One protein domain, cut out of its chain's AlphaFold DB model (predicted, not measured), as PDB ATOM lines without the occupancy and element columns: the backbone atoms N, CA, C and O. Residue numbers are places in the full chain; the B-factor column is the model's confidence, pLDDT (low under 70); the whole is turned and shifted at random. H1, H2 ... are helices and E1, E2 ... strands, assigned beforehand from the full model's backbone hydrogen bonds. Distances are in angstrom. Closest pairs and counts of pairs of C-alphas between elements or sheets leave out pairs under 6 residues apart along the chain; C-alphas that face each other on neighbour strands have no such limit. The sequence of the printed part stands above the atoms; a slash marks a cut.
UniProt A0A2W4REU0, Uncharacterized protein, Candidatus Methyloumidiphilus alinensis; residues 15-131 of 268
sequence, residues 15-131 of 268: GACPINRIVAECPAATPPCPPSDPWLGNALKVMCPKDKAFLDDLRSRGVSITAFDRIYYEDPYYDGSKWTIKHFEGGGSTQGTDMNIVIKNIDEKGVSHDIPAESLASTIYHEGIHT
ATOM      1  N   GLY A  15      -8.963 -26.709  38.255       44.59
ATOM      2  CA  GLY A  15      -7.924 -26.293  39.197       44.59
ATOM      3  C   GLY A  15      -8.372 -25.079  40.014       44.59
ATOM      4  O   GLY A  15      -9.013 -24.177  39.481       44.59
ATOM      5  N   ALA A  16      -8.007 -25.020  41.297       46.06
ATOM      6  CA  ALA A  16      -8.163 -23.791  42.076       46.06
ATOM      7  C   ALA A  16      -7.284 -22.689  41.458       46.06
ATOM      8  O   ALA A  16      -6.090 -22.910  41.228       46.06
ATOM      9  N   CYS A  17      -7.853 -21.512  41.187       50.62
ATOM     10  CA  CYS A  17      -7.092 -20.405  40.620       50.62
ATOM     11  C   CYS A  17      -6.539 -19.539  41.764       50.62
ATOM     12  O   CYS A  17      -7.321 -18.904  42.477       50.62
ATOM     13  N   PRO A  18      -5.210 -19.488  41.987       55.56
ATOM     14  CA  PRO A  18      -4.652 -18.642  43.031       55.56
ATOM     15  C   PRO A  18      -4.872 -17.172  42.663       55.56
ATOM     16  O   PRO A  18      -4.493 -16.733  41.578       55.56
ATOM     17  N   ILE A  19      -5.422 -16.380  43.584       56.25
ATOM     18  CA  ILE A  19      -5.814 -14.982  43.339       56.25
ATOM     19  C   ILE A  19      -4.663 -14.051  42.920       56.25
ATOM     20  O   ILE A  19      -4.873 -13.019  42.286       56.25
ATOM     21  N   ASN A  20      -3.418 -14.459  43.181       51.00
ATOM     22  CA  ASN A  20      -2.219 -13.828  42.629       51.00
ATOM     23  C   ASN A  20      -2.248 -13.732  41.090       51.00
ATOM     24  O   ASN A  20      -1.664 -12.808  40.530       51.00
ATOM     25  N   ARG A  21      -2.950 -14.656  40.421       56.28
ATOM     26  CA  ARG A  21      -3.164 -14.690  38.970       56.28
ATOM     27  C   ARG A  21      -4.255 -13.707  38.532       56.28
ATOM     28  O   ARG A  21      -4.020 -12.892  37.650       56.28
ATOM     29  N   ILE A  22      -5.385 -13.701  39.245       55.91
ATOM     30  CA  ILE A  22      -6.552 -12.825  39.020       55.91
ATOM     31  C   ILE A  22      -6.143 -11.348  38.934       55.91
ATOM     32  O   ILE A  22      -6.529 -10.637  38.011       55.91
ATOM     33  N   VAL A  23      -5.317 -10.880  39.872       55.12
ATOM     34  CA  VAL A  23      -4.930  -9.460  39.920       55.12
ATOM     35  C   VAL A  23      -3.847  -9.099  38.899       55.12
ATOM     36  O   VAL A  23      -3.767  -7.946  38.480       55.12
ATOM     37  N   ALA A  24      -3.028 -10.064  38.469       55.25
ATOM     38  CA  ALA A  24      -2.064  -9.859  37.387       55.25
ATOM     39  C   ALA A  24      -2.749  -9.707  36.013       55.25
ATOM     40  O   ALA A  24      -2.168  -9.122  35.103       55.25
ATOM     41  N   GLU A  25      -3.982 -10.203  35.875       57.44
ATOM     42  CA  GLU A  25      -4.778 -10.147  34.644       57.44
ATOM     43  C   GLU A  25      -5.610  -8.851  34.508       57.44
ATOM     44  O   GLU A  25      -6.092  -8.547  33.414       57.44
ATOM     45  N   CYS A  26      -5.719  -8.022  35.559       60.47
ATOM     46  CA  CYS A  26      -6.288  -6.677  35.432       60.47
ATOM     47  C   CYS A  26      -5.301  -5.721  34.732       60.47
ATOM     48  O   CYS A  26      -4.202  -5.491  35.245       60.47
ATOM     49  N   PRO A  27      -5.667  -5.114  33.585       51.00
ATOM     50  CA  PRO A  27      -4.684  -4.530  32.682       51.00
ATOM     51  C   PRO A  27      -4.073  -3.221  33.198       51.00
ATOM     52  O   PRO A  27      -4.663  -2.148  33.093       51.00
ATOM     53  N   ALA A  28      -2.799  -3.290  33.581       42.53
ATOM     54  CA  ALA A  28      -1.837  -2.342  33.029       42.53
ATOM     55  C   ALA A  28      -1.489  -2.825  31.608       42.53
ATOM     56  O   ALA A  28      -1.162  -3.990  31.416       42.53
ATOM     57  N   ALA A  29      -1.630  -1.953  30.612       43.94
ATOM     58  CA  ALA A  29      -1.714  -2.286  29.188       43.94
ATOM     59  C   ALA A  29      -0.575  -3.164  28.602       43.94
ATOM     60  O   ALA A  29       0.354  -2.644  27.990       43.94
ATOM     61  N   THR A  30      -0.666  -4.493  28.725       35.94
ATOM     62  CA  THR A  30      -0.369  -5.536  27.705       35.94
ATOM     63  C   THR A  30      -0.520  -6.936  28.330       35.94
ATOM     64  O   THR A  30      -0.077  -7.129  29.459       35.94
ATOM     65  N   PRO A  31      -1.116  -7.935  27.645       43.00
ATOM     66  CA  PRO A  31      -1.284  -9.278  28.206       43.00
ATOM     67  C   PRO A  31      -0.120 -10.222  27.848       43.00
ATOM     68  O   PRO A  31       0.224 -10.342  26.671       43.00
ATOM     69  N   PRO A  32       0.421 -10.978  28.822       40.31
ATOM     70  CA  PRO A  32       1.174 -12.191  28.514       40.31
ATOM     71  C   PRO A  32       0.760 -13.389  29.393       40.31
ATOM     72  O   PRO A  32       1.578 -13.949  30.116       40.31
ATOM     73  N   CYS A  33      -0.502 -13.814  29.302       33.62
ATOM     74  CA  CYS A  33      -0.934 -15.198  29.548       33.62
ATOM     75  C   CYS A  33      -2.295 -15.439  28.874       33.62
ATOM     76  O   CYS A  33      -3.153 -14.556  28.928       33.62
ATOM     77  N   PRO A  34      -2.537 -16.611  28.261       41.03
ATOM     78  CA  PRO A  34      -3.902 -17.042  27.996       41.03
ATOM     79  C   PRO A  34      -4.580 -17.352  29.344       41.03
ATOM     80  O   PRO A  34      -3.967 -18.045  30.166       41.03
ATOM     81  N   PRO A  35      -5.818 -16.887  29.601       47.75
ATOM     82  CA  PRO A  35      -6.560 -17.359  30.762       47.75
ATOM     83  C   PRO A  35      -6.777 -18.864  30.576       47.75
ATOM     84  O   PRO A  35      -7.295 -19.286  29.541       47.75
ATOM     85  N   SER A  36      -6.368 -19.687  31.547       57.72
ATOM     86  CA  SER A  36      -6.626 -21.137  31.472       57.72
ATOM     87  C   SER A  36      -8.121 -21.457  31.523       57.72
ATOM     88  O   SER A  36      -8.530 -22.530  31.095       57.72
ATOM     89  N   ASP A  37      -8.923 -20.501  31.996       67.44
ATOM     90  CA  ASP A  37     -10.319 -20.672  32.352       67.44
ATOM     91  C   ASP A  37     -11.150 -19.495  31.793       67.44
ATOM     92  O   ASP A  37     -11.100 -18.384  32.335       67.44
ATOM     93  N   PRO A  38     -11.912 -19.692  30.696       79.56
ATOM     94  CA  PRO A  38     -12.640 -18.613  30.019       79.56
ATOM     95  C   PRO A  38     -13.655 -17.861  30.893       79.56
ATOM     96  O   PRO A  38     -13.876 -16.671  30.670       79.56
ATOM     97  N   TRP A  39     -14.249 -18.524  31.894       81.00
ATOM     98  CA  TRP A  39     -15.217 -17.916  32.817       81.00
ATOM     99  C   TRP A  39     -14.594 -16.754  33.608       81.00
ATOM    100  O   TRP A  39     -15.169 -15.667  33.682       81.00
ATOM    101  N   LEU A  40     -13.373 -16.949  34.117       78.88
ATOM    102  CA  LEU A  40     -12.659 -15.977  34.944       78.88
ATOM    103  C   LEU A  40     -12.215 -14.775  34.107       78.88
ATOM    104  O   LEU A  40     -12.469 -13.628  34.472       78.88
ATOM    105  N   GLY A  41     -11.640 -15.041  32.931       78.25
ATOM    106  CA  GLY A  41     -11.260 -13.995  31.979       78.25
ATOM    107  C   GLY A  41     -12.453 -13.186  31.453       78.25
ATOM    108  O   GLY A  41     -12.273 -12.048  31.022       78.25
ATOM    109  N   ASN A  42     -13.672 -13.732  31.490       84.31
ATOM    110  CA  ASN A  42     -14.892 -12.996  31.165       84.31
ATOM    111  C   ASN A  42     -15.375 -12.130  32.337       84.31
ATOM    112  O   ASN A  42     -15.617 -10.944  32.125       84.31
ATOM    113  N   ALA A  43     -15.434 -12.661  33.562       87.44
ATOM    114  CA  ALA A  43     -15.785 -11.873  34.748       87.44
ATOM    115  C   ALA A  43     -14.816 -10.692  34.973       87.44
ATOM    116  O   ALA A  43     -15.237  -9.568  35.251       87.44
ATOM    117  N   LEU A  44     -13.510 -10.897  34.754       84.00
ATOM    118  CA  LEU A  44     -12.500  -9.846  34.922       84.00
ATOM    119  C   LEU A  44     -12.613  -8.696  33.910       84.00
ATOM    120  O   LEU A  44     -12.245  -7.570  34.244       84.00
ATOM    121  N   LYS A  45     -13.197  -8.913  32.721       85.50
ATOM    122  CA  LYS A  45     -13.517  -7.812  31.787       85.50
ATOM    123  C   LYS A  45     -14.555  -6.847  32.364       85.50
ATOM    124  O   LYS A  45     -14.513  -5.667  32.027       85.50
ATOM    125  N   VAL A  46     -15.459  -7.337  33.218       89.06
ATOM    126  CA  VAL A  46     -16.470  -6.521  33.906       89.06
ATOM    127  C   VAL A  46     -15.845  -5.782  35.091       89.06
ATOM    128  O   VAL A  46     -16.034  -4.575  35.214       89.06
ATOM    129  N   MET A  47     -15.071  -6.487  35.926       89.44
ATOM    130  CA  MET A  47     -14.565  -5.952  37.200       89.44
ATOM    131  C   MET A  47     -13.329  -5.051  37.053       89.44
ATOM    132  O   MET A  47     -13.284  -3.936  37.575       89.44
ATOM    133  N   CYS A  48     -12.294  -5.495  36.329       85.00
ATOM    134  CA  CYS A  48     -10.992  -4.814  36.314       85.00
ATOM    135  C   CYS A  48     -11.005  -3.317  35.922       85.00
ATOM    136  O   CYS A  48     -10.156  -2.594  36.451       85.00
ATOM    137  N   PRO A  49     -11.910  -2.803  35.057       87.31
ATOM    138  CA  PRO A  49     -11.972  -1.373  34.732       87.31
ATOM    139  C   PRO A  49     -12.250  -0.437  35.919       87.31
ATOM    140  O   PRO A  49     -11.934   0.749  35.823       87.31
ATOM    141  N   LYS A  50     -12.856  -0.929  37.011       88.00
ATOM    142  CA  LYS A  50     -13.264  -0.113  38.174       88.00
ATOM    143  C   LYS A  50     -12.897  -0.735  39.529       88.00
ATOM    144  O   LYS A  50     -12.624   0.005  40.471       88.00
ATOM    145  N   ASP A  51     -12.807  -2.060  39.624       91.19
ATOM    146  CA  ASP A  51     -12.671  -2.800  40.888       91.19
ATOM    147  C   ASP A  51     -11.244  -3.235  41.228       91.19
ATOM    148  O   ASP A  51     -11.044  -4.083  42.098       91.19
ATOM    149  N   LYS A  52     -10.220  -2.671  40.573       85.31
ATOM    150  CA  LYS A  52      -8.823  -3.078  40.808       85.31
ATOM    151  C   LYS A  52      -8.459  -3.084  42.303       85.31
ATOM    152  O   LYS A  52      -7.825  -4.028  42.758       85.31
ATOM    153  N   ALA A  53      -8.914  -2.086  43.067       87.94
ATOM    154  CA  ALA A  53      -8.670  -1.993  44.509       87.94
ATOM    155  C   ALA A  53      -9.342  -3.118  45.323       87.94
ATOM    156  O   ALA A  53      -8.756  -3.605  46.283       87.94
ATOM    157  N   PHE A  54     -10.540  -3.559  44.927       92.06
ATOM    158  CA  PHE A  54     -11.246  -4.680  45.557       92.06
ATOM    159  C   PHE A  54     -10.550  -6.016  45.256       92.06
ATOM    160  O   PHE A  54     -10.339  -6.832  46.149       92.06
ATOM    161  N   LEU A  55     -10.105  -6.210  44.013       86.56
ATOM    162  CA  LEU A  55      -9.347  -7.398  43.613       86.56
ATOM    163  C   LEU A  55      -7.940  -7.425  44.255       86.56
ATOM    164  O   LEU A  55      -7.489  -8.479  44.707       86.56
ATOM    165  N   ASP A  56      -7.267  -6.270  44.362       82.88
ATOM    166  CA  ASP A  56      -6.014  -6.107  45.118       82.88
ATOM    167  C   ASP A  56      -6.197  -6.475  46.608       82.88
ATOM    168  O   ASP A  56      -5.319  -7.137  47.169       82.88
ATOM    169  N   ASP A  57      -7.315  -6.070  47.230       88.25
ATOM    170  CA  ASP A  57      -7.662  -6.378  48.625       88.25
ATOM    171  C   ASP A  57      -7.890  -7.881  48.845       88.25
ATOM    172  O   ASP A  57      -7.210  -8.470  49.688       88.25
ATOM    173  N   LEU A  58      -8.745  -8.528  48.040       86.38
ATOM    174  CA  LEU A  58      -8.961  -9.981  48.102       86.38
ATOM    175  C   LEU A  58      -7.632 -10.752  47.992       86.38
ATOM    176  O   LEU A  58      -7.378 -11.677  48.769       86.38
ATOM    177  N   ARG A  59      -6.730 -10.331  47.089       84.00
ATOM    178  CA  ARG A  59      -5.375 -10.901  47.000       84.00
ATOM    179  C   ARG A  59      -4.561 -10.663  48.267       84.00
ATOM    180  O   ARG A  59      -3.894 -11.584  48.728       84.00
ATOM    181  N   SER A  60      -4.589  -9.452  48.821       85.00
ATOM    182  CA  SER A  60      -3.837  -9.119  50.040       85.00
ATOM    183  C   SER A  60      -4.270  -9.955  51.250       85.00
ATOM    184  O   SER A  60      -3.435 -10.300  52.085       85.00
ATOM    185  N   ARG A  61      -5.549 -10.350  51.293       87.69
ATOM    186  CA  ARG A  61      -6.140 -11.222  52.317       87.69
ATOM    187  C   ARG A  61      -5.967 -12.719  52.018       87.69
ATOM    188  O   ARG A  61      -6.438 -13.544  52.791       87.69
ATOM    189  N   GLY A  62      -5.268 -13.075  50.936       83.06
ATOM    190  CA  GLY A  62      -4.940 -14.459  50.585       83.06
ATOM    191  C   GLY A  62      -6.130 -15.294  50.113       83.06
ATOM    192  O   GLY A  62      -6.079 -16.516  50.215       83.06
ATOM    193  N   VAL A  63      -7.193 -14.652  49.616       82.81
ATOM    194  CA  VAL A  63      -8.433 -15.329  49.214       82.81
ATOM    195  C   VAL A  63      -8.184 -16.340  48.087       82.81
ATOM    196  O   VAL A  63      -7.463 -16.051  47.136       82.81
ATOM    197  N   SER A  64      -8.778 -17.529  48.158       81.00
ATOM    198  CA  SER A  64      -8.756 -18.520  47.075       81.00
ATOM    199  C   SER A  64     -10.097 -18.519  46.334       81.00
ATOM    200  O   SER A  64     -11.133 -18.273  46.946       81.00
ATOM    201  N   ILE A  65     -10.094 -18.763  45.015       79.81
ATOM    202  CA  ILE A  65     -11.333 -18.921  44.235       79.81
ATOM    203  C   ILE A  65     -11.325 -20.273  43.518       79.81
ATOM    204  O   ILE A  65     -10.432 -20.570  42.717       79.81
ATOM    205  N   THR A  66     -12.355 -21.077  43.787       78.25
ATOM    206  CA  THR A  66     -12.598 -22.379  43.154       78.25
ATOM    207  C   THR A  66     -13.916 -22.351  42.382       78.25
ATOM    208  O   THR A  66     -14.938 -21.913  42.905       78.25
ATOM    209  N   ALA A  67     -13.905 -22.820  41.134       78.19
ATOM    210  CA  ALA A  67     -15.100 -22.905  40.297       78.19
ATOM    211  C   ALA A  67     -15.787 -24.275  40.403       78.19
ATOM    212  O   ALA A  67     -15.116 -25.306  40.465       78.19
ATOM    213  N   PHE A  68     -17.119 -24.275  40.363       78.62
ATOM    214  CA  PHE A  68     -17.970 -25.466  40.379       78.62
ATOM    215  C   PHE A  68     -19.051 -25.376  39.300       78.62
ATOM    216  O   PHE A  68     -19.580 -24.303  39.024       78.62
ATOM    217  N   ASP A  69     -19.450 -26.513  38.735       78.69
ATOM    218  CA  ASP A  69     -20.598 -26.566  37.819       78.69
ATOM    219  C   ASP A  69     -21.938 -26.351  38.544       78.69
ATOM    220  O   ASP A  69     -22.905 -25.924  37.921       78.69
ATOM    221  N   ARG A  70     -22.003 -26.640  39.851       78.31
ATOM    222  CA  ARG A  70     -23.189 -26.469  40.700       78.31
ATOM    223  C   ARG A  70     -22.800 -26.405  42.177       78.31
ATOM    224  O   ARG A  70     -21.983 -27.202  42.634       78.31
ATOM    225  N   ILE A  71     -23.450 -25.524  42.934       75.88
ATOM    226  CA  ILE A  71     -23.476 -25.518  44.403       75.88
ATOM    227  C   ILE A  71     -24.947 -25.539  44.807       75.88
ATOM    228  O   ILE A  71     -25.742 -24.760  44.289       75.88
ATOM    229  N   TYR A  72     -25.317 -26.422  45.731       75.50
ATOM    230  CA  TYR A  72     -26.665 -26.463  46.288       75.50
ATOM    231  C   TYR A  72     -26.631 -26.812  47.775       75.50
ATOM    232  O   TYR A  72     -25.656 -27.368  48.280       75.50
ATOM    233  N   TYR A  73     -27.724 -26.495  48.458       70.44
ATOM    234  CA  TYR A  73     -27.904 -26.688  49.890       70.44
ATOM    235  C   TYR A  73     -29.185 -27.492  50.150       70.44
ATOM    236  O   TYR A  73     -30.223 -27.205  49.546       70.44
ATOM    237  N   GLU A  74     -29.136 -28.489  51.037       68.06
ATOM    238  CA  GLU A  74     -30.310 -29.297  51.384       68.06
ATOM    239  C   GLU A  74     -31.277 -28.534  52.316       68.06
ATOM    240  O   GLU A  74     -30.944 -28.078  53.412       68.06
ATOM    241  N   ASP A  75     -32.532 -28.427  51.885       64.50
ATOM    242  CA  ASP A  75     -33.628 -27.765  52.589       64.50
ATOM    243  C   ASP A  75     -34.699 -28.777  53.032       64.50
ATOM    244  O   ASP A  75     -35.586 -29.123  52.242       64.50
ATOM    245  N   PRO A  76     -34.648 -29.273  54.284       61.03
ATOM    246  CA  PRO A  76     -35.723 -30.067  54.863       61.03
ATOM    247  C   PRO A  76     -37.032 -29.280  54.989       61.03
ATOM    248  O   PRO A  76     -37.217 -28.434  55.864       61.03
ATOM    249  N   TYR A  77     -37.979 -29.648  54.136       57.78
ATOM    250  CA  TYR A  77     -39.277 -29.020  53.954       57.78
ATOM    251  C   TYR A  77     -40.398 -30.020  54.265       57.78
ATOM    252  O   TYR A  77     -40.341 -31.179  53.852       57.78
ATOM    253  N   TYR A  78     -41.446 -29.580  54.966       57.81
ATOM    254  CA  TYR A  78     -42.649 -30.388  55.179       57.81
ATOM    255  C   TYR A  78     -43.682 -30.088  54.091       57.81
ATOM    256  O   TYR A  78     -44.175 -28.965  54.000       57.81
ATOM    257  N   ASP A  79     -44.031 -31.087  53.279       66.62
ATOM    258  CA  ASP A  79     -44.915 -30.910  52.114       66.62
ATOM    259  C   ASP A  79     -46.418 -30.876  52.437       66.62
ATOM    260  O   ASP A  79     -47.240 -30.677  51.545       66.62
ATOM    261  N   GLY A  80     -46.775 -31.022  53.715       57.50
ATOM    262  CA  GLY A  80     -48.150 -31.193  54.186       57.50
ATOM    263  C   GLY A  80     -48.471 -32.639  54.575       57.50
ATOM    264  O   GLY A  80     -49.404 -32.855  55.342       57.50
ATOM    265  N   SER A  81     -47.675 -33.605  54.108       61.47
ATOM    266  CA  SER A  81     -47.815 -35.037  54.397       61.47
ATOM    267  C   SER A  81     -46.568 -35.640  55.054       61.47
ATOM    268  O   SER A  81     -46.685 -36.397  56.019       61.47
ATOM    269  N   LYS A  82     -45.367 -35.265  54.597       63.88
ATOM    270  CA  LYS A  82     -44.080 -35.793  55.068       63.88
ATOM    271  C   LYS A  82     -42.978 -34.735  55.019       63.88
ATOM    272  O   LYS A  82     -43.098 -33.701  54.364       63.88
ATOM    273  N   TRP A  83     -41.877 -35.030  55.704       59.22
ATOM    274  CA  TRP A  83     -40.617 -34.317  55.511       59.22
ATOM    275  C   TRP A  83     -39.938 -34.817  54.234       59.22
ATOM    276  O   TRP A  83     -39.846 -36.021  53.999       59.22
ATOM    277  N   THR A  84     -39.475 -33.880  53.416       65.69
ATOM    278  CA  THR A  84     -38.683 -34.110  52.205       65.69
ATOM    279  C   THR A  84     -37.522 -33.122  52.176       65.69
ATOM    280  O   THR A  84     -37.524 -32.143  52.917       65.69
ATOM    281  N   ILE A  85     -36.544 -33.351  51.308       66.50
ATOM    282  CA  ILE A  85     -35.474 -32.392  51.029       66.50
ATOM    283  C   ILE A  85     -35.806 -31.665  49.719       66.50
ATOM    284  O   ILE A  85     -36.269 -32.285  48.760       66.50
ATOM    285  N   LYS A  86     -35.602 -30.349  49.693       68.88
ATOM    286  CA  LYS A  86     -35.485 -29.522  48.486       68.88
ATOM    287  C   LYS A  86     -34.026 -29.106  48.318       68.88
ATOM    288  O   LYS A  86     -33.282 -29.090  49.292       68.88
ATOM    289  N   HIS A  87     -33.620 -28.742  47.108       73.50
ATOM    290  CA  HIS A  87     -32.328 -28.092  46.893       73.50
ATOM    291  C   HIS A  87     -32.542 -26.585  46.759       73.50
ATOM    292  O   HIS A  87     -33.427 -26.139  46.027       73.50
ATOM    293  N   PHE A  88     -31.749 -25.810  47.489       75.62
ATOM    294  CA  PHE A  88     -31.558 -24.386  47.249       75.62
ATOM    295  C   PHE A  88     -30.262 -24.237  46.450       75.62
ATOM    296  O   PHE A  88     -29.200 -24.575  46.961       75.62
ATOM    297  N   GLU A  89     -30.346 -23.807  45.191       81.62
ATOM    298  CA  GLU A  89     -29.167 -23.596  44.340       81.62
ATOM    299  C   GLU A  89     -28.457 -22.296  44.750       81.62
ATOM    300  O   GLU A  89     -29.094 -21.248  44.869       81.62
ATOM    301  N   GLY A  90     -27.147 -22.363  44.978       82.31
ATOM    302  CA  GLY A  90     -26.309 -21.207  45.299       82.31
ATOM    303  C   GLY A  90     -25.612 -20.649  44.061       82.31
ATOM    304  O   GLY A  90     -25.216 -21.408  43.183       82.31
ATOM    305  N   GLY A  91     -25.409 -19.331  44.008       86.00
ATOM    306  CA  GLY A  91     -24.480 -18.723  43.043       86.00
ATOM    307  C   GLY A  91     -23.014 -18.911  43.452       86.00
ATOM    308  O   GLY A  91     -22.142 -19.076  42.603       86.00
ATOM    309  N   GLY A  92     -22.750 -18.944  44.757       88.69
ATOM    310  CA  GLY A  92     -21.435 -19.176  45.336       88.69
ATOM    311  C   GLY A  92     -21.525 -19.638  46.791       88.69
ATOM    312  O   GLY A  92     -22.601 -20.013  47.279       88.69
ATOM    313  N   SER A  93     -20.369 -19.670  47.450       84.12
ATOM    314  CA  SER A  93     -20.242 -19.734  48.903       84.12
ATOM    315  C   SER A  93     -18.874 -19.242  49.371       84.12
ATOM    316  O   SER A  93     -17.880 -19.386  48.658       84.12
ATOM    317  N   THR A  94     -18.801 -18.749  50.607       84.75
ATOM    318  CA  THR A  94     -17.555 -18.268  51.214       84.75
ATOM    319  C   THR A  94     -17.352 -18.844  52.609       84.75
ATOM    320  O   THR A  94     -18.242 -18.776  53.458       84.75
ATOM    321  N   GLN A  95     -16.149 -19.356  52.880       80.31
ATOM    322  CA  GLN A  95     -15.719 -19.764  54.214       80.31
ATOM    323  C   GLN A  95     -14.314 -19.225  54.511       80.31
ATOM    324  O   GLN A  95     -13.313 -19.726  54.005       80.31
ATOM    325  N   GLY A  96     -14.231 -18.198  55.363       84.38
ATOM    326  CA  GLY A  96     -12.966 -17.528  55.672       84.38
ATOM    327  C   GLY A  96     -12.361 -16.887  54.422       84.38
ATOM    328  O   GLY A  96     -12.927 -15.945  53.871       84.38
ATOM    329  N   THR A  97     -11.217 -17.405  53.976       84.38
ATOM    330  CA  THR A  97     -10.532 -16.976  52.746       84.38
ATOM    331  C   THR A  97     -10.900 -17.799  51.514       84.38
ATOM    332  O   THR A  97     -10.464 -17.447  50.425       84.38
ATOM    333  N   ASP A  98     -11.673 -18.879  51.636       80.19
ATOM    334  CA  ASP A  98     -12.000 -19.742  50.498       80.19
ATOM    335  C   ASP A  98     -13.366 -19.377  49.905       80.19
ATOM    336  O   ASP A  98     -14.397 -19.493  50.571       80.19
ATOM    337  N   MET A  99     -13.361 -18.935  48.645       85.81
ATOM    338  CA  MET A  99     -14.552 -18.646  47.845       85.81
ATOM    339  C   MET A  99     -14.794 -19.756  46.819       85.81
ATOM    340  O   MET A  99     -13.900 -20.156  46.068       85.81
ATOM    341  N   ASN A 100     -16.041 -20.199  46.724       82.75
ATOM    342  CA  ASN A 100     -16.519 -21.149  45.731       82.75
ATOM    343  C   ASN A 100     -17.537 -20.440  44.834       82.75
ATOM    344  O   ASN A 100     -18.461 -19.808  45.336       82.75
ATOM    345  N   ILE A 101     -17.383 -20.536  43.516       84.88
ATOM    346  CA  ILE A 101     -18.220 -19.831  42.536       84.88
ATOM    347  C   ILE A 101     -18.851 -20.856  41.601       84.88
ATOM    348  O   ILE A 101     -18.147 -21.699  41.039       84.88
ATOM    349  N   VAL A 102     -20.165 -20.781  41.400       86.50
ATOM    350  CA  VAL A 102     -20.826 -21.551  40.348       86.50
ATOM    351  C   VAL A 102     -20.551 -20.895  38.999       86.50
ATOM    352  O   VAL A 102     -20.698 -19.684  38.852       86.50
ATOM    353  N   ILE A 103     -20.147 -21.696  38.011       84.06
ATOM    354  CA  ILE A 103     -19.843 -21.230  36.648       84.06
ATOM    355  C   ILE A 103     -20.867 -21.666  35.597       84.06
ATOM    356  O   ILE A 103     -20.836 -21.158  34.475       84.06
ATOM    357  N   LYS A 104     -21.799 -22.559  35.953       85.06
ATOM    358  CA  LYS A 104     -22.864 -23.039  35.065       85.06
ATOM    359  C   LYS A 104     -24.224 -23.029  35.755       85.06
ATOM    360  O   LYS A 104     -24.331 -23.288  36.944       85.06
ATOM    361  N   ASN A 105     -25.275 -22.756  34.995       82.50
ATOM    362  CA  ASN A 105     -26.654 -22.929  35.435       82.50
ATOM    363  C   ASN A 105     -27.257 -24.156  34.743       82.50
ATOM    364  O   ASN A 105     -26.990 -24.382  33.563       82.50
ATOM    365  N   ILE A 106     -28.075 -24.933  35.452       77.44
ATOM    366  CA  ILE A 106     -28.769 -26.101  34.902       77.44
ATOM    367  C   ILE A 106     -30.255 -25.757  34.805       77.44
ATOM    368  O   ILE A 106     -30.891 -25.454  35.814       77.44
ATOM    369  N   ASP A 107     -30.808 -25.782  33.593       79.75
ATOM    370  CA  ASP A 107     -32.220 -25.465  33.378       79.75
ATOM    371  C   ASP A 107     -33.172 -26.607  33.790       79.75
ATOM    372  O   ASP A 107     -32.763 -27.710  34.157       79.75
ATOM    373  N   GLU A 108     -34.481 -26.351  33.702       76.38
ATOM    374  CA  GLU A 108     -35.546 -27.313  34.032       76.38
ATOM    375  C   GLU A 108     -35.484 -28.634  33.230       76.38
ATOM    376  O   GLU A 108     -36.148 -29.606  33.591       76.38
ATOM    377  N   LYS A 109     -34.705 -28.677  32.140       81.12
ATOM    378  CA  LYS A 109     -34.520 -29.832  31.246       81.12
ATOM    379  C   LYS A 109     -33.183 -30.536  31.489       81.12
ATOM    380  O   LYS A 109     -32.867 -31.489  30.779       81.12
ATOM    381  N   GLY A 110     -32.406 -30.085  32.475       78.00
ATOM    382  CA  GLY A 110     -31.078 -30.608  32.775       78.00
ATOM    383  C   GLY A 110     -29.981 -30.102  31.834       78.00
ATOM    384  O   GLY A 110     -28.885 -30.661  31.845       78.00
ATOM    385  N   VAL A 111     -30.242 -29.082  31.007       82.38
ATOM    386  CA  VAL A 111     -29.225 -28.527  30.103       82.38
ATOM    387  C   VAL A 111     -28.363 -27.533  30.869       82.38
ATOM    388  O   VAL A 111     -28.869 -26.626  31.527       82.38
ATOM    389  N   SER A 112     -27.048 -27.718  30.773       83.12
ATOM    390  CA  SER A 112     -26.057 -26.837  31.380       83.12
ATOM    391  C   SER A 112     -25.742 -25.657  30.459       83.12
ATOM    392  O   SER A 112     -25.399 -25.854  29.295       83.12
ATOM    393  N   HIS A 113     -25.784 -24.445  31.009       87.81
ATOM    394  CA  HIS A 113     -25.485 -23.182  30.330       87.81
ATOM    395  C   HIS A 113     -24.397 -22.425  31.094       87.81
ATOM    396  O   HIS A 113     -24.407 -22.440  32.324       87.81
ATOM    397  N   ASP A 114     -23.485 -21.744  30.402       89.38
ATOM    398  CA  ASP A 114     -22.500 -20.872  31.057       89.38
ATOM    399  C   ASP A 114     -23.199 -19.673  31.722       89.38
ATOM    400  O   ASP A 114     -24.136 -19.093  31.164       89.38
ATOM    401  N   ILE A 115     -22.741 -19.274  32.911       90.12
ATOM    402  CA  ILE A 115     -23.276 -18.088  33.595       90.12
ATOM    403  C   ILE A 115     -22.726 -16.804  32.931       90.12
ATOM    404  O   ILE A 115     -21.522 -16.729  32.667       90.12
ATOM    405  N   PRO A 116     -23.566 -15.776  32.668       93.50
ATOM    406  CA  PRO A 116     -23.125 -14.503  32.091       93.50
ATOM    407  C   PRO A 116     -21.992 -13.833  32.877       93.50
ATOM    408  O   PRO A 116     -21.920 -13.934  34.103       93.50
ATOM    409  N   ALA A 117     -21.126 -13.097  32.178       91.94
ATOM    410  CA  ALA A 117     -19.939 -12.468  32.762       91.94
ATOM    411  C   ALA A 117     -20.288 -11.474  33.884       91.94
ATOM    412  O   ALA A 117     -19.598 -11.406  34.898       91.94
ATOM    413  N   GLU A 118     -21.382 -10.736  33.707       94.50
ATOM    414  CA  GLU A 118     -21.945  -9.778  34.653       94.50
ATOM    415  C   GLU A 118     -22.465 -10.478  35.914       94.50
ATOM    416  O   GLU A 118     -22.219 -10.015  37.027       94.50
ATOM    417  N   SER A 119     -23.131 -11.626  35.750       93.75
ATOM    418  CA  SER A 119     -23.598 -12.459  36.860       93.75
ATOM    419  C   SER A 119     -22.422 -13.065  37.630       93.75
ATOM    420  O   SER A 119     -22.393 -12.950  38.850       93.75
ATOM    421  N   LEU A 120     -21.410 -13.610  36.939       92.88
ATOM    422  CA  LEU A 120     -20.183 -14.114  37.571       92.88
ATOM    423  C   LEU A 120     -19.441 -13.020  38.346       92.88
ATOM    424  O   LEU A 120     -19.048 -13.239  39.489       92.88
ATOM    425  N   ALA A 121     -19.273 -11.835  37.754       94.56
ATOM    426  CA  ALA A 121     -18.653 -10.690  38.416       94.56
ATOM    427  C   ALA A 121     -19.444 -10.253  39.663       94.56
ATOM    428  O   ALA A 121     -18.848 -10.018  40.714       94.56
ATOM    429  N   SER A 122     -20.780 -10.229  39.581       96.31
ATOM    430  CA  SER A 122     -21.654  -9.941  40.724       96.31
ATOM    431  C   SER A 122     -21.521 -10.981  41.839       96.31
ATOM    432  O   SER A 122     -21.499 -10.603  43.009       96.31
ATOM    433  N   THR A 123     -21.409 -12.273  41.508       95.38
ATOM    434  CA  THR A 123     -21.176 -13.340  42.491       95.38
ATOM    435  C   THR A 123     -19.796 -13.208  43.133       95.38
ATOM    436  O   THR A 123     -19.702 -13.217  44.355       95.38
ATOM    437  N   ILE A 124     -18.731 -13.004  42.347       94.44
ATOM    438  CA  ILE A 124     -17.369 -12.798  42.873       94.44
ATOM    439  C   ILE A 124     -17.325 -11.580  43.805       94.44
ATOM    440  O   ILE A 124     -16.670 -11.634  44.845       94.44
ATOM    441  N   TYR A 125     -18.037 -10.497  43.474       97.69
ATOM    442  CA  TYR A 125     -18.133  -9.334  44.351       97.69
ATOM    443  C   TYR A 125     -18.869  -9.661  45.661       97.69
ATOM    444  O   TYR A 125     -18.345  -9.383  46.735       97.69
ATOM    445  N   HIS A 126     -20.050 -10.281  45.581       97.69
ATOM    446  CA  HIS A 126     -20.875 -10.665  46.732       97.69
ATOM    447  C   HIS A 126     -20.128 -11.594  47.705       97.69
ATOM    448  O   HIS A 126     -19.964 -11.263  48.878       97.69
ATOM    449  N   GLU A 127     -19.577 -12.697  47.201       95.62
ATOM    450  CA  GLU A 127     -18.761 -13.640  47.976       95.62
ATOM    451  C   GLU A 127     -17.491 -12.966  48.533       95.62
ATOM    452  O   GLU A 127     -17.121 -13.130  49.698       95.62
ATOM    453  N   GLY A 128     -16.867 -12.083  47.747       95.94
ATOM    454  CA  GLY A 128     -15.738 -11.280  48.203       95.94
ATOM    455  C   GLY A 128     -16.072 -10.318  49.354       95.94
ATOM    456  O   GLY A 128     -15.181 -10.031  50.155       95.94
ATOM    457  N   ILE A 129     -17.330  -9.882  49.525       98.19
ATOM    458  CA  ILE A 129     -17.759  -9.163  50.738       98.19
ATOM    459  C   ILE A 129     -17.743 -10.095  51.958       98.19
ATOM    460  O   ILE A 129     -17.221  -9.700  53.004       98.19
ATOM    461  N   HIS A 130     -18.251 -11.327  51.843       94.56
ATOM    462  CA  HIS A 130     -18.292 -12.279  52.961       94.56
ATOM    463  C   HIS A 130     -16.906 -12.569  53.549       94.56
ATOM    464  O   HIS A 130     -16.772 -12.643  54.771       94.56
ATOM    465  N   THR A 131     -15.860 -12.627  52.713       93.38
ATOM    466  CA  THR A 131     -14.467 -12.833  53.166       93.38
ATOM    467  C   THR A 131     -13.936 -11.731  54.104       93.38
ATOM    468  O   THR A 131     -12.890 -11.909  54.727       93.38
TER     469      THR A 131
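This is residues 15 to 131 of the 268 residues of an uncharacterized protein of Candidatus Methyloumidiphilus alinensis (UniProt A0A2W4REU0). A small sheet, E1, E5 and E4, has the longest helix, H4, along one face; from this body the hairpin E2 and E3 reaches out as a long arm, and the shorter hairpin E6 and E7 runs on from E5. Three shorter helices gather toward the other end: H2 packs on the first turns of H4, and H1 packs on H3. The printed part has 117 residues with four named helices and seven named strands, in the order H1 H2 H3 E1 E2 E3 E4 E5 E6 E7 H4, a mixed class of helices and strands; the three-stranded sheet is mixed, in the order E1 E5 E4. The whole is only just loose, close to compact, with a radius of gyration of the C-alphas of 16.5 A, and spans 61 by 30 by 24 A.

Find C-alpha 64 at (-8.756, -18.520, 47.075), where E1, residues 64 to 68, begins; E5 is residues 98 to 102 and E4 residues 92 to 95. E2, residues 71 to 78, runs 22.5 A, and E3, residues 83 to 90, runs 21.9 A. E6 is residues 104 to 106 and E7 residues 112 to 114. H4, residues 117 to 130, runs 20.3 A and ends at C-alpha 130, (-18.292, -12.279, 52.961). H1 is residues 19 to 24, H2 residues 38 to 47, 14.7 A, and H3 residues 52 to 60, 12.1 A.

Start at the inner strand E5: E1 is parallel to it, with N 66 and O 99 2.9 A apart, and E4 forms an antiparallel hairpin with it, with N 100 and O 93 2.8 A apart. H4 is on this sheet, two layers, a helix over one face, at a height of 8.7 A; it lies over E5 and E4, only just along the strands at 27 degrees to E5 on the local plane. E1 runs on into E2 at 65 degrees, and E3 into E4 at 93 degrees. In the antiparallel hairpin E2 and E3, look at N 75 and O 86, 2.8 A; in the antiparallel hairpin E6 and E7, at N 105 and O 113, 2.8 A. H2 touches H4, with residues 117 to 121 of H4 alone, about perpendicular at 74 degrees; the closest C-alphas are those of Ala 43 and Ala 117, 4.6 A. H1 touches H3, closest at the C-alphas of Ile 19 and Arg 59, 5.5 A, opposite ways at 35.1 degrees, only just a steep tilt. Every O i to N i+4 pair is within hydrogen-bond range in H3 and H4, but 1 of 2 in H1 and 4 of 6 in H2.

The two C-alphas farthest apart, those of Thr 30 and Ser 81, are 61.9 A apart. The printed part has no cut; the link H1 to H2, residues 25 to 37, is long. The mean pLDDT of the printed part is 76.0, and residues 15 to 37 and 74 to 86 of the model are under 70.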